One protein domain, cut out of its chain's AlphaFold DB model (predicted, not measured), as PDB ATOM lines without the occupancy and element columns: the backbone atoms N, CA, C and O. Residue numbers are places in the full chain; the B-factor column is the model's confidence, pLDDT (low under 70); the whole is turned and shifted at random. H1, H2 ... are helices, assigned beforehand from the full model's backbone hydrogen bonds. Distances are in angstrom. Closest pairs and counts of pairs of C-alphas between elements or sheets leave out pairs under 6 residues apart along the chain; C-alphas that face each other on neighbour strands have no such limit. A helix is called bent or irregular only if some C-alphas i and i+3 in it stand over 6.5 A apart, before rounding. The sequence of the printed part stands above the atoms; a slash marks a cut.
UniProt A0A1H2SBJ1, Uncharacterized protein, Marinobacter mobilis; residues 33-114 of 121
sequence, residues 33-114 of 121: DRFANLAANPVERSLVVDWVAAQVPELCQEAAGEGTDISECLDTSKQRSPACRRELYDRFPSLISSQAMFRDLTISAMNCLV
ATOM      1  N   ASP A  33     148.241 201.137 229.225       78.94
ATOM      2  CA  ASP A  33     147.490 201.349 230.472       78.94
ATOM      3  C   ASP A  33     147.345 202.840 230.822       78.94
ATOM      4  O   ASP A  33     146.375 203.240 231.474       78.94
ATOM      5  N   ARG A  34     148.258 203.702 230.343       77.25
ATOM      6  CA  ARG A  34     148.161 205.166 230.503       77.25
ATOM      7  C   ARG A  34     146.903 205.756 229.873       77.25
ATOM      8  O   ARG A  34     146.470 206.824 230.294       77.25
ATOM      9  N   PHE A  35     146.303 205.070 228.904       82.44
ATOM     10  CA  PHE A  35     145.088 205.516 228.233       82.44
ATOM     11  C   PHE A  35     143.811 204.927 228.854       82.44
ATOM     12  O   PHE A  35     142.722 205.249 228.390       82.44
ATOM     13  N   ALA A  36     143.888 204.108 229.913       81.19
ATOM     14  CA  ALA A  36     142.715 203.435 230.487       81.19
ATOM     15  C   ALA A  36     141.736 204.392 231.198       81.19
ATOM     16  O   ALA A  36     140.519 204.227 231.096       81.19
ATOM     17  N   ASN A  37     142.244 205.420 231.892       83.50
ATOM     18  CA  ASN A  37     141.423 206.379 232.640       83.50
ATOM     19  C   ASN A  37     141.844 207.834 232.387       83.50
ATOM     20  O   ASN A  37     142.396 208.508 233.258       83.50
ATOM     21  N   LEU A  38     141.540 208.316 231.182       88.19
ATOM     22  CA  LEU A  38     141.871 209.670 230.728       88.19
ATOM     23  C   LEU A  38     141.133 210.780 231.486       88.19
ATOM     24  O   LEU A  38     141.622 211.903 231.557       88.19
ATOM     25  N   ALA A  39     139.972 210.471 232.070       83.81
ATOM     26  CA  ALA A  39     139.211 211.439 232.854       83.81
ATOM     27  C   ALA A  39     139.921 211.777 234.175       83.81
ATOM     28  O   ALA A  39     139.933 212.934 234.585       83.81
ATOM     29  N   ALA A  40     140.527 210.775 234.822       86.25
ATOM     30  CA  ALA A  40     141.321 210.971 236.034       86.25
ATOM     31  C   ALA A  40     142.779 211.358 235.734       86.25
ATOM     32  O   ALA A  40     143.392 212.071 236.523       86.25
ATOM     33  N   ASN A  41     143.328 210.896 234.606       86.38
ATOM     34  CA  ASN A  41     144.722 211.101 234.215       86.38
ATOM     35  C   ASN A  41     144.794 211.564 232.750       86.38
ATOM     36  O   ASN A  41     145.024 210.742 231.859       86.38
ATOM     37  N   PRO A  42     144.564 212.859 232.474       89.50
ATOM     38  CA  PRO A  42     144.677 213.381 231.122       89.50
ATOM     39  C   PRO A  42     146.115 213.259 230.619       89.50
ATOM     40  O   PRO A  42     147.071 213.472 231.366       89.50
ATOM     41  N   VAL A  43     146.264 212.939 229.338       90.88
ATOM     42  CA  VAL A  43     147.572 212.754 228.695       90.88
ATOM     43  C   VAL A  43     147.843 213.855 227.687       90.88
ATOM     44  O   VAL A  43     146.917 214.437 227.119       90.88
ATOM     45  N   GLU A  44     149.115 214.135 227.428       92.19
ATOM     46  CA  GLU A  44     149.472 215.069 226.368       92.19
ATOM     47  C   GLU A  44     149.145 214.491 224.987       92.19
ATOM     48  O   GLU A  44     149.421 213.328 224.684       92.19
ATOM     49  N   ARG A  45     148.602 215.336 224.113       92.81
ATOM     50  CA  ARG A  45     148.361 215.010 222.703       92.81
ATOM     51  C   ARG A  45     149.640 214.582 221.985       92.81
ATOM     52  O   ARG A  45     149.584 213.678 221.160       92.81
ATOM     53  N   SER A  46     150.770 215.229 222.275       88.94
ATOM     54  CA  SER A  46     152.098 214.865 221.754       88.94
ATOM     55  C   SER A  46     152.389 213.387 221.990       88.94
ATOM     56  O   SER A  46     152.687 212.670 221.044       88.94
ATOM     57  N   LEU A  47     152.163 212.926 223.218       90.31
ATOM     58  CA  LEU A  47     152.408 211.553 223.631       90.31
ATOM     59  C   LEU A  47     151.513 210.548 222.899       90.31
ATOM     60  O   LEU A  47     151.978 209.485 222.502       90.31
ATOM     61  N   VAL A  48     150.242 210.889 222.674       90.38
ATOM     62  CA  VAL A  48     149.340 210.049 221.868       90.38
ATOM     63  C   VAL A  48     149.811 209.991 220.414       90.38
ATOM     64  O   VAL A  48     149.860 208.914 219.828       90.38
ATOM     65  N   VAL A  49     150.188 211.130 219.826       90.12
ATOM     66  CA  VAL A  49     150.675 211.187 218.438       90.12
ATOM     67  C   VAL A  49     151.967 210.388 218.270       90.12
ATOM     68  O   VAL A  49     152.100 209.662 217.288       90.12
ATOM     69  N   ASP A  50     152.888 210.479 219.225       88.75
ATOM     70  CA  ASP A  50     154.146 209.734 219.192       88.75
ATOM     71  C   ASP A  50     153.912 208.225 219.382       88.75
ATOM     72  O   ASP A  50     154.534 207.418 218.691       88.75
ATOM     73  N   TRP A  51     152.946 207.829 220.220       87.56
ATOM     74  CA  TRP A  51     152.522 206.428 220.347       87.56
ATOM     75  C   TRP A  51     151.932 205.861 219.047       87.56
ATOM     76  O   TRP A  51     152.224 204.723 218.680       87.56
ATOM     77  N   VAL A  52     151.124 206.638 218.320       88.38
ATOM     78  CA  VAL A  52     150.604 206.210 217.009       88.38
ATOM     79  C   VAL A  52     151.722 206.150 215.971       88.38
ATOM     80  O   VAL A  52     151.774 205.213 215.178       88.38
ATOM     81  N   ALA A  53     152.646 207.114 215.983       87.81
ATOM     82  CA  ALA A  53     153.789 207.120 215.076       87.81
ATOM     83  C   ALA A  53     154.690 205.885 215.267       87.81
ATOM     84  O   ALA A  53     155.198 205.348 214.286       87.81
ATOM     85  N   ALA A  54     154.835 205.396 216.502       87.81
ATOM     86  CA  ALA A  54     155.576 204.171 216.798       87.81
ATOM     87  C   ALA A  54     154.938 202.904 216.195       87.81
ATOM     88  O   ALA A  54     155.650 201.942 215.926       87.81
ATOM     89  N   GLN A  55     153.626 202.911 215.932       86.62
ATOM     90  CA  GLN A  55     152.899 201.784 215.326       86.62
ATOM     91  C   GLN A  55     152.891 201.806 213.793       86.62
ATOM     92  O   GLN A  55     152.450 200.845 213.169       86.62
ATOM     93  N   VAL A  56     153.399 202.867 213.157       86.81
ATOM     94  CA  VAL A  56     153.448 202.978 211.689       86.81
ATOM     95  C   VAL A  56     154.060 201.746 211.003       86.81
ATOM     96  O   VAL A  56     153.490 201.325 209.999       86.81
ATOM     97  N   PRO A  57     155.156 201.125 211.495       84.50
ATOM     98  CA  PRO A  57     155.702 199.925 210.863       84.50
ATOM     99  C   PRO A  57     154.725 198.746 210.839       84.50
ATOM    100  O   PRO A  57     154.570 198.114 209.795       84.50
ATOM    101  N   GLU A  58     154.032 198.486 211.950       85.31
ATOM    102  CA  GLU A  58     153.016 197.430 212.037       85.31
ATOM    103  C   GLU A  58     151.832 197.742 211.116       85.31
ATOM    104  O   GLU A  58     151.415 196.893 210.333       85.31
ATOM    105  N   LEU A  59     151.366 198.995 211.100       83.31
ATOM    106  CA  LEU A  59     150.273 199.432 210.227       83.31
ATOM    107  C   LEU A  59     150.632 199.337 208.734       83.31
ATOM    108  O   LEU A  59     149.791 198.972 207.912       83.31
ATOM    109  N   CYS A  60     151.876 199.650 208.363       83.50
ATOM    110  CA  CYS A  60     152.369 199.468 206.999       83.50
ATOM    111  C   CYS A  60     152.444 197.980 206.622       83.50
ATOM    112  O   CYS A  60     152.105 197.623 205.495       83.50
ATOM    113  N   GLN A  61     152.845 197.113 207.557       82.75
ATOM    114  CA  GLN A  61     152.869 195.665 207.347       82.75
ATOM    115  C   GLN A  61     151.459 195.096 207.138       82.75
ATOM    116  O   GLN A  61     151.245 194.317 206.211       82.75
ATOM    117  N   GLU A  62     150.491 195.523 207.952       81.19
ATOM    118  CA  GLU A  62     149.084 195.135 207.810       81.19
ATOM    119  C   GLU A  62     148.490 195.598 206.472       81.19
ATOM    120  O   GLU A  62     147.751 194.852 205.829       81.19
ATOM    121  N   ALA A  63     148.832 196.810 206.022       74.56
ATOM    122  CA  ALA A  63     148.328 197.372 204.771       74.56
ATOM    123  C   ALA A  63     148.947 196.741 203.508       74.56
ATOM    124  O   ALA A  63     148.322 196.762 202.445       74.56
ATOM    125  N   ALA A  64     150.173 196.216 203.597       75.00
ATOM    126  CA  ALA A  64     150.901 195.626 202.471       75.00
ATOM    127  C   ALA A  64     150.749 194.094 202.368       75.00
ATOM    128  O   ALA A  64     150.934 193.532 201.285       75.00
ATOM    129  N   GLY A  65     150.405 193.417 203.470       65.88
ATOM    130  CA  GLY A  65     150.388 191.954 203.573       65.88
ATOM    131  C   GLY A  65     151.765 191.355 203.901       65.88
ATOM    132  O   GLY A  65     152.800 192.011 203.775       65.88
ATOM    133  N   GLU A  66     151.790 190.101 204.366       65.81
ATOM    134  CA  GLU A  66     153.033 189.405 204.737       65.81
ATOM    135  C   GLU A  66     153.979 189.235 203.536       65.81
ATOM    136  O   GLU A  66     153.584 188.760 202.473       65.81
ATOM    137  N   GLY A  67     155.256 189.586 203.722       64.06
ATOM    138  CA  GLY A  67     156.306 189.394 202.713       64.06
ATOM    139  C   GLY A  67     156.390 190.476 201.630       64.06
ATOM    140  O   GLY A  67     157.252 190.379 200.755       64.06
ATOM    141  N   THR A  68     155.544 191.505 201.690       74.81
ATOM    142  CA  THR A  68     155.606 192.673 200.801       74.81
ATOM    143  C   THR A  68     156.607 193.704 201.330       74.81
ATOM    144  O   THR A  68     156.731 193.900 202.540       74.81
ATOM    145  N   ASP A  69     157.324 194.380 200.430       81.19
ATOM    146  CA  ASP A  69     158.197 195.497 200.794       81.19
ATOM    147  C   ASP A  69     157.372 196.684 201.323       81.19
ATOM    148  O   ASP A  69     156.519 197.226 200.621       81.19
ATOM    149  N   ILE A  70     157.633 197.083 202.572       83.75
ATOM    150  CA  ILE A  70     156.966 198.206 203.247       83.75
ATOM    151  C   ILE A  70     157.764 199.517 203.169       83.75
ATOM    152  O   ILE A  70     157.321 200.527 203.721       83.75
ATOM    153  N   SER A  71     158.932 199.526 202.514       84.94
ATOM    154  CA  SER A  71     159.836 200.683 202.457       84.94
ATOM    155  C   SER A  71     159.150 201.944 201.923       84.94
ATOM    156  O   SER A  71     159.248 203.003 202.541       84.94
ATOM    157  N   GLU A  72     158.354 201.818 200.858       85.69
ATOM    158  CA  GLU A  72     157.584 202.925 200.277       85.69
ATOM    159  C   GLU A  72     156.568 203.515 201.271       85.69
ATOM    160  O   GLU A  72     156.422 204.738 201.374       85.69
ATOM    161  N   CYS A  73     155.891 202.658 202.045       85.25
ATOM    162  CA  CYS A  73     154.939 203.085 203.072       85.25
ATOM    163  C   CYS A  73     155.646 203.843 204.203       85.25
ATOM    164  O   CYS A  73     155.204 204.928 204.590       85.25
ATOM    165  N   LEU A  74     156.774 203.312 204.684       86.94
ATOM    166  CA  LEU A  74     157.580 203.929 205.738       86.94
ATOM    167  C   LEU A  74     158.148 205.286 205.304       86.94
ATOM    168  O   LEU A  74     158.033 206.268 206.041       86.94
ATOM    169  N   ASP A  75     158.713 205.368 204.099       86.62
ATOM    170  CA  ASP A  75     159.288 206.606 203.568       86.62
ATOM    171  C   ASP A  75     158.215 207.673 203.347       86.62
ATOM    172  O   ASP A  75     158.385 208.831 203.744       86.62
ATOM    173  N   THR A  76     157.069 207.281 202.789       86.31
ATOM    174  CA  THR A  76     155.924 208.181 202.611       86.31
ATOM    175  C   THR A  76     155.389 208.667 203.958       86.31
ATOM    176  O   THR A  76     155.119 209.860 204.128       86.31
ATOM    177  N   SER A  77     155.276 207.777 204.946       86.62
ATOM    178  CA  SER A  77     154.841 208.137 206.298       86.62
ATOM    179  C   SER A  77     155.798 209.131 206.959       86.62
ATOM    180  O   SER A  77     155.377 210.158 207.509       86.62
ATOM    181  N   LYS A  78     157.109 208.901 206.826       87.75
ATOM    182  CA  LYS A  78     158.156 209.793 207.335       87.75
ATOM    183  C   LYS A  78     158.086 211.181 206.699       87.75
ATOM    184  O   LYS A  78     158.203 212.180 207.408       87.75
ATOM    185  N   GLN A  79     157.846 211.262 205.390       89.19
ATOM    186  CA  GLN A  79     157.686 212.537 204.681       89.19
ATOM    187  C   GLN A  79     156.432 213.307 205.128       89.19
ATOM    188  O   GLN A  79     156.477 214.530 205.264       89.19
ATOM    189  N   ARG A  80     155.319 212.611 205.393       87.75
ATOM    190  CA  ARG A  80     154.041 213.223 205.810       87.75
ATOM    191  C   ARG A  80     153.993 213.602 207.290       87.75
ATOM    192  O   ARG A  80     153.247 214.509 207.661       87.75
ATOM    193  N   SER A  81     154.797 212.949 208.129       88.25
ATOM    194  CA  SER A  81     154.784 213.097 209.591       88.25
ATOM    195  C   SER A  81     154.793 214.552 210.099       88.25
ATOM    196  O   SER A  81     153.972 214.867 210.964       88.25
ATOM    197  N   PRO A  82     155.626 215.481 209.579       89.25
ATOM    198  CA  PRO A  82     155.623 216.870 210.046       89.25
ATOM    199  C   PRO A  82     154.309 217.606 209.755       89.25
ATOM    200  O   PRO A  82     153.805 218.332 210.614       89.25
ATOM    201  N   ALA A  83     153.741 217.401 208.562       90.62
ATOM    202  CA  ALA A  83     152.474 218.010 208.161       90.62
ATOM    203  C   ALA A  83     151.311 217.441 208.983       90.62
ATOM    204  O   ALA A  83     150.520 218.202 209.538       90.62
ATOM    205  N   CYS A  84     151.279 216.117 209.157       91.38
ATOM    206  CA  CYS A  84     150.287 215.444 209.992       91.38
ATOM    207  C   CYS A  84     150.328 215.915 211.439       91.38
ATOM    208  O   CYS A  84     149.297 216.250 212.012       91.38
ATOM    209  N   ARG A  85     151.521 215.991 212.037       91.44
ATOM    210  CA  ARG A  85     151.663 216.450 213.421       91.44
ATOM    211  C   ARG A  85     151.112 217.863 213.590       91.44
ATOM    212  O   ARG A  85     150.424 218.124 214.572       91.44
ATOM    213  N   ARG A  86     151.368 218.750 212.624       92.81
ATOM    214  CA  ARG A  86     150.831 220.113 212.635       92.81
ATOM    215  C   ARG A  86     149.303 220.125 212.559       92.81
ATOM    216  O   ARG A  86     148.673 220.721 213.420       92.81
ATOM    217  N   GLU A  87     148.719 219.397 211.612       93.31
ATOM    218  CA  GLU A  87     147.260 219.300 211.463       93.31
ATOM    219  C   GLU A  87     146.578 218.764 212.733       93.31
ATOM    220  O   GLU A  87     145.583 219.320 213.199       93.31
ATOM    221  N   LEU A  88     147.133 217.711 213.340       93.44
ATOM    222  CA  LEU A  88     146.614 217.154 214.592       93.44
ATOM    223  C   LEU A  88     146.746 218.149 215.747       93.44
ATOM    224  O   LEU A  88     145.887 218.203 216.626       93.44
ATOM    225  N   TYR A  89     147.816 218.943 215.764       93.31
ATOM    226  CA  TYR A  89     148.042 219.927 216.818       93.31
ATOM    227  C   TYR A  89     147.111 221.133 216.717       93.31
ATOM    228  O   TYR A  89     146.768 221.702 217.755       93.31
ATOM    229  N   ASP A  90     146.679 221.464 215.504       94.75
ATOM    230  CA  ASP A  90     145.692 222.506 215.240       94.75
ATOM    231  C   ASP A  90     144.258 222.022 215.543       94.75
ATOM    232  O   ASP A  90     143.417 222.813 215.970       94.75
ATOM    233  N   ARG A  91     143.966 220.724 215.353       93.69
ATOM    234  CA  ARG A  91     142.614 220.150 215.516       93.69
ATOM    235  C   ARG A  91     142.271 219.721 216.946       93.69
ATOM    236  O   ARG A  91     141.121 219.852 217.357       93.69
ATOM    237  N   PHE A  92     143.231 219.174 217.687       94.75
ATOM    238  CA  PHE A  92     142.988 218.580 219.008       94.75
ATOM    239  C   PHE A  92     143.502 219.476 220.137       94.75
ATOM    240  O   PHE A  92     144.460 220.209 219.925       94.75
ATOM    241  N   PRO A  93     142.943 219.417 221.359       94.44
ATOM    242  CA  PRO A  93     143.501 220.129 222.510       94.44
ATOM    243  C   PRO A  93     144.868 219.565 222.924       94.44
ATOM    244  O   PRO A  93     145.248 218.465 222.529       94.44
ATOM    245  N   SER A  94     145.621 220.314 223.734       92.69
ATOM    246  CA  SER A  94     146.932 219.875 224.238       92.69
ATOM    247  C   SER A  94     146.834 218.690 225.202       92.69
ATOM    248  O   SER A  94     147.730 217.849 225.221       92.69
ATOM    249  N   LEU A  95     145.742 218.616 225.968       92.94
ATOM    250  CA  LEU A  95     145.440 217.538 226.902       92.94
ATOM    251  C   LEU A  95     144.235 216.734 226.425       92.94
ATOM    252  O   LEU A  95     143.168 217.280 226.145       92.94
ATOM    253  N   ILE A  96     144.403 215.419 226.394       92.94
ATOM    254  CA  ILE A  96     143.376 214.451 226.042       92.94
ATOM    255  C   ILE A  96     142.838 213.851 227.338       92.94
ATOM    256  O   ILE A  96     143.494 213.040 227.984       92.94
ATOM    257  N   SER A  97     141.639 214.282 227.728       92.56
ATOM    258  CA  SER A  97     140.989 213.904 228.992       92.56
ATOM    259  C   SER A  97     139.798 212.955 228.829       92.56
ATOM    260  O   SER A  97     139.111 212.635 229.795       92.56
ATOM    261  N   SER A  98     139.504 212.502 227.608       91.88
ATOM    262  CA  SER A  98     138.372 211.610 227.355       91.88
ATOM    263  C   SER A  98     138.699 210.545 226.323       91.88
ATOM    264  O   SER A  98     139.479 210.766 225.395       91.88
ATOM    265  N   GLN A  99     138.039 209.394 226.462       90.88
ATOM    266  CA  GLN A  99     138.184 208.285 225.520       90.88
ATOM    267  C   GLN A  99     137.694 208.641 224.117       90.88
ATOM    268  O   GLN A  99     138.268 208.195 223.128       90.88
ATOM    269  N   ALA A 100     136.664 209.484 224.015       91.50
ATOM    270  CA  ALA A 100     136.174 209.960 222.729       91.50
ATOM    271  C   ALA A 100     137.241 210.786 221.994       91.50
ATOM    272  O   ALA A 100     137.489 210.541 220.817       91.50
ATOM    273  N   MET A 101     137.916 211.704 222.699       91.94
ATOM    274  CA  MET A 101     138.993 212.512 222.117       91.94
ATOM    275  C   MET A 101     140.218 211.671 221.769       91.94
ATOM    276  O   MET A 101     140.789 211.854 220.701       91.94
ATOM    277  N   PHE A 102     140.606 210.735 222.638       91.94
ATOM    278  CA  PHE A 102     141.712 209.819 222.356       91.94
ATOM    279  C   PHE A 102     141.446 208.988 221.105       91.94
ATOM    280  O   PHE A 102     142.282 208.940 220.210       91.94
ATOM    281  N   ARG A 103     140.254 208.391 220.999       91.50
ATOM    282  CA  ARG A 103     139.859 207.617 219.821       91.50
ATOM    283  C   ARG A 103     139.897 208.461 218.547       91.50
ATOM    284  O   ARG A 103     140.432 208.001 217.543       91.50
ATOM    285  N   ASP A 104     139.344 209.670 218.581       94.00
ATOM    286  CA  ASP A 104     139.302 210.555 217.414       94.00
ATOM    287  C   ASP A 104     140.702 211.029 216.986       94.00
ATOM    288  O   ASP A 104     141.035 211.010 215.797       94.00
ATOM    289  N   LEU A 105     141.563 211.352 217.959       93.62
ATOM    290  CA  LEU A 105     142.968 211.688 217.729       93.62
ATOM    291  C   LEU A 105     143.724 210.517 217.102       93.62
ATOM    292  O   LEU A 105     144.399 210.703 216.093       93.62
ATOM    293  N   THR A 106     143.584 209.316 217.660       90.62
ATOM    294  CA  THR A 106     144.268 208.112 217.176       90.62
ATOM    295  C   THR A 106     143.837 207.758 215.753       90.62
ATOM    296  O   THR A 106     144.687 207.531 214.895       90.62
ATOM    297  N   ILE A 107     142.534 207.790 215.448       90.62
ATOM    298  CA  ILE A 107     142.019 207.555 214.086       90.62
ATOM    299  C   ILE A 107     142.538 208.628 213.120       90.62
ATOM    300  O   ILE A 107     143.011 208.298 212.029       90.62
ATOM    301  N   SER A 108     142.489 209.902 213.512       92.06
ATOM    302  CA  SER A 108     143.007 211.004 212.692       92.06
ATOM    303  C   SER A 108     144.507 210.861 212.426       92.06
ATOM    304  O   SER A 108     144.953 211.062 211.298       92.06
ATOM    305  N   ALA A 109     145.281 210.469 213.440       91.19
ATOM    306  CA  ALA A 109     146.716 210.257 213.331       91.19
ATOM    307  C   ALA A 109     147.048 209.095 212.391       91.19
ATOM    308  O   ALA A 109     147.831 209.286 211.462       91.19
ATOM    309  N   MET A 110     146.403 207.936 212.557       88.12
ATOM    310  CA  MET A 110     146.602 206.778 211.676       88.12
ATOM    311  C   MET A 110     146.268 207.108 210.218       88.12
ATOM    312  O   MET A 110     147.064 206.830 209.326       88.12
ATOM    313  N   ASN A 111     145.128 207.766 209.973       88.38
ATOM    314  CA  ASN A 111     144.711 208.157 208.622       88.38
ATOM    315  C   ASN A 111     145.667 209.152 207.959       88.38
ATOM    316  O   ASN A 111     145.753 209.197 206.733       88.38
ATOM    317  N   CYS A 112     146.340 209.983 208.752       89.50
ATOM    318  CA  CYS A 112     147.269 210.963 208.219       89.50
ATOM    319  C   CYS A 112     148.653 210.354 207.951       89.50
ATOM    320  O   CYS A 112     149.252 210.617 206.901       89.50
ATOM    321  N   LEU A 113     149.150 209.555 208.905       85.50
ATOM    322  CA  LEU A 113     150.501 208.998 208.909       85.50
ATOM    323  C   LEU A 113     150.661 207.829 207.943       85.50
ATOM    324  O   LEU A 113     151.715 207.715 207.323       85.50
ATOM    325  N   VAL A 114     149.653 206.970 207.799       81.62
ATOM    326  CA  VAL A 114     149.751 205.793 206.933       81.62
ATOM    327  C   VAL A 114     149.131 206.116 205.576       81.62
ATOM    328  O   VAL A 114     147.937 206.431 205.508       81.62
TER     329      VAL A 114
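This is residues 33 to 114 of the 121 residues of an uncharacterized protein of Marinobacter mobilis (UniProt A0A1H2SBJ1). An elongated body of helices runs in three passes along its length: H1 and H2 go one way, the bent helix H3 comes back, and H4 goes again the way of H1. H4 packs on H1 and on the second arm of H3; H2 and the first arm of H3 make a helical hairpin at one end, while residues 33 to 44, with no named element, lie toward the other end. The printed part has 82 residues with four named helices, in the order H1, H2, H3, H4, and no named strand; its class is all helix. It is compact, with a radius of gyration of the C-alphas of 13.6 A, and spans 42 by 25 by 15 A.

After residues 33 to 44, H1 covers residues 45 to 54, 14.3 A long, beginning at C-alpha 45 at (148.361, 215.010, 222.703). H2 covers residues 56 to 64, 12.1 A long. H3, residues 71 to 91, was assigned as one helix by its hydrogen bonds but is bent: C-alphas 79 and 82 are 7.2 A apart. Its arms are H3a, residues 71 to 79, 12.3 A long, and H3b, residues 82 to 91, 14.5 A long, with C-alpha 82 at (155.623, 216.870, 210.046). H4 covers residues 99 to 113, 20.7 A long, and ends at C-alpha 113 at (150.501, 208.998, 208.909).

Residues 43 to 44 pair with residues 95 to 96, antiparallel. H1 touches H4, the same way at a steep tilt of 48 degrees; the closest C-alphas, those of Val 49 and Ala 109, are 6.5 A apart. H1 and H2 meet only through their link, which is tight, with 1 residue. H2 touches H3a in a hairpin, opposite ways at a steep tilt of 45 degrees, closest at the C-alphas of Cys 60 and Cys 73, 5.9 A apart. H3a and H3b stand at a steep tilt of 55 degrees. H3b and H4 form a hairpin and touch, opposite ways at a shallow tilt of 28 degrees, closest at the C-alphas of Cys 84 and Cys 112, 5.7 A apart. H1 and H3b are close but not clearly touching, with the C-alphas of Val 49 and Arg 85 7.3 A apart. H1 and H3a are apart, and so are H2 and H3b. In H1, H2, H3a, H3b and H4 every O i to N i+4 pair is within hydrogen-bond range.

The two C-alphas farthest apart, those of Ala 40 and Gly 67, are 42.4 A from each other. The printed part has no cut. The links H2 to H3 and H3 to H4 are short, with 6 and 7 residues. The mean pLDDT of the printed part is 87.2, and residues 65 to 67 are under 70.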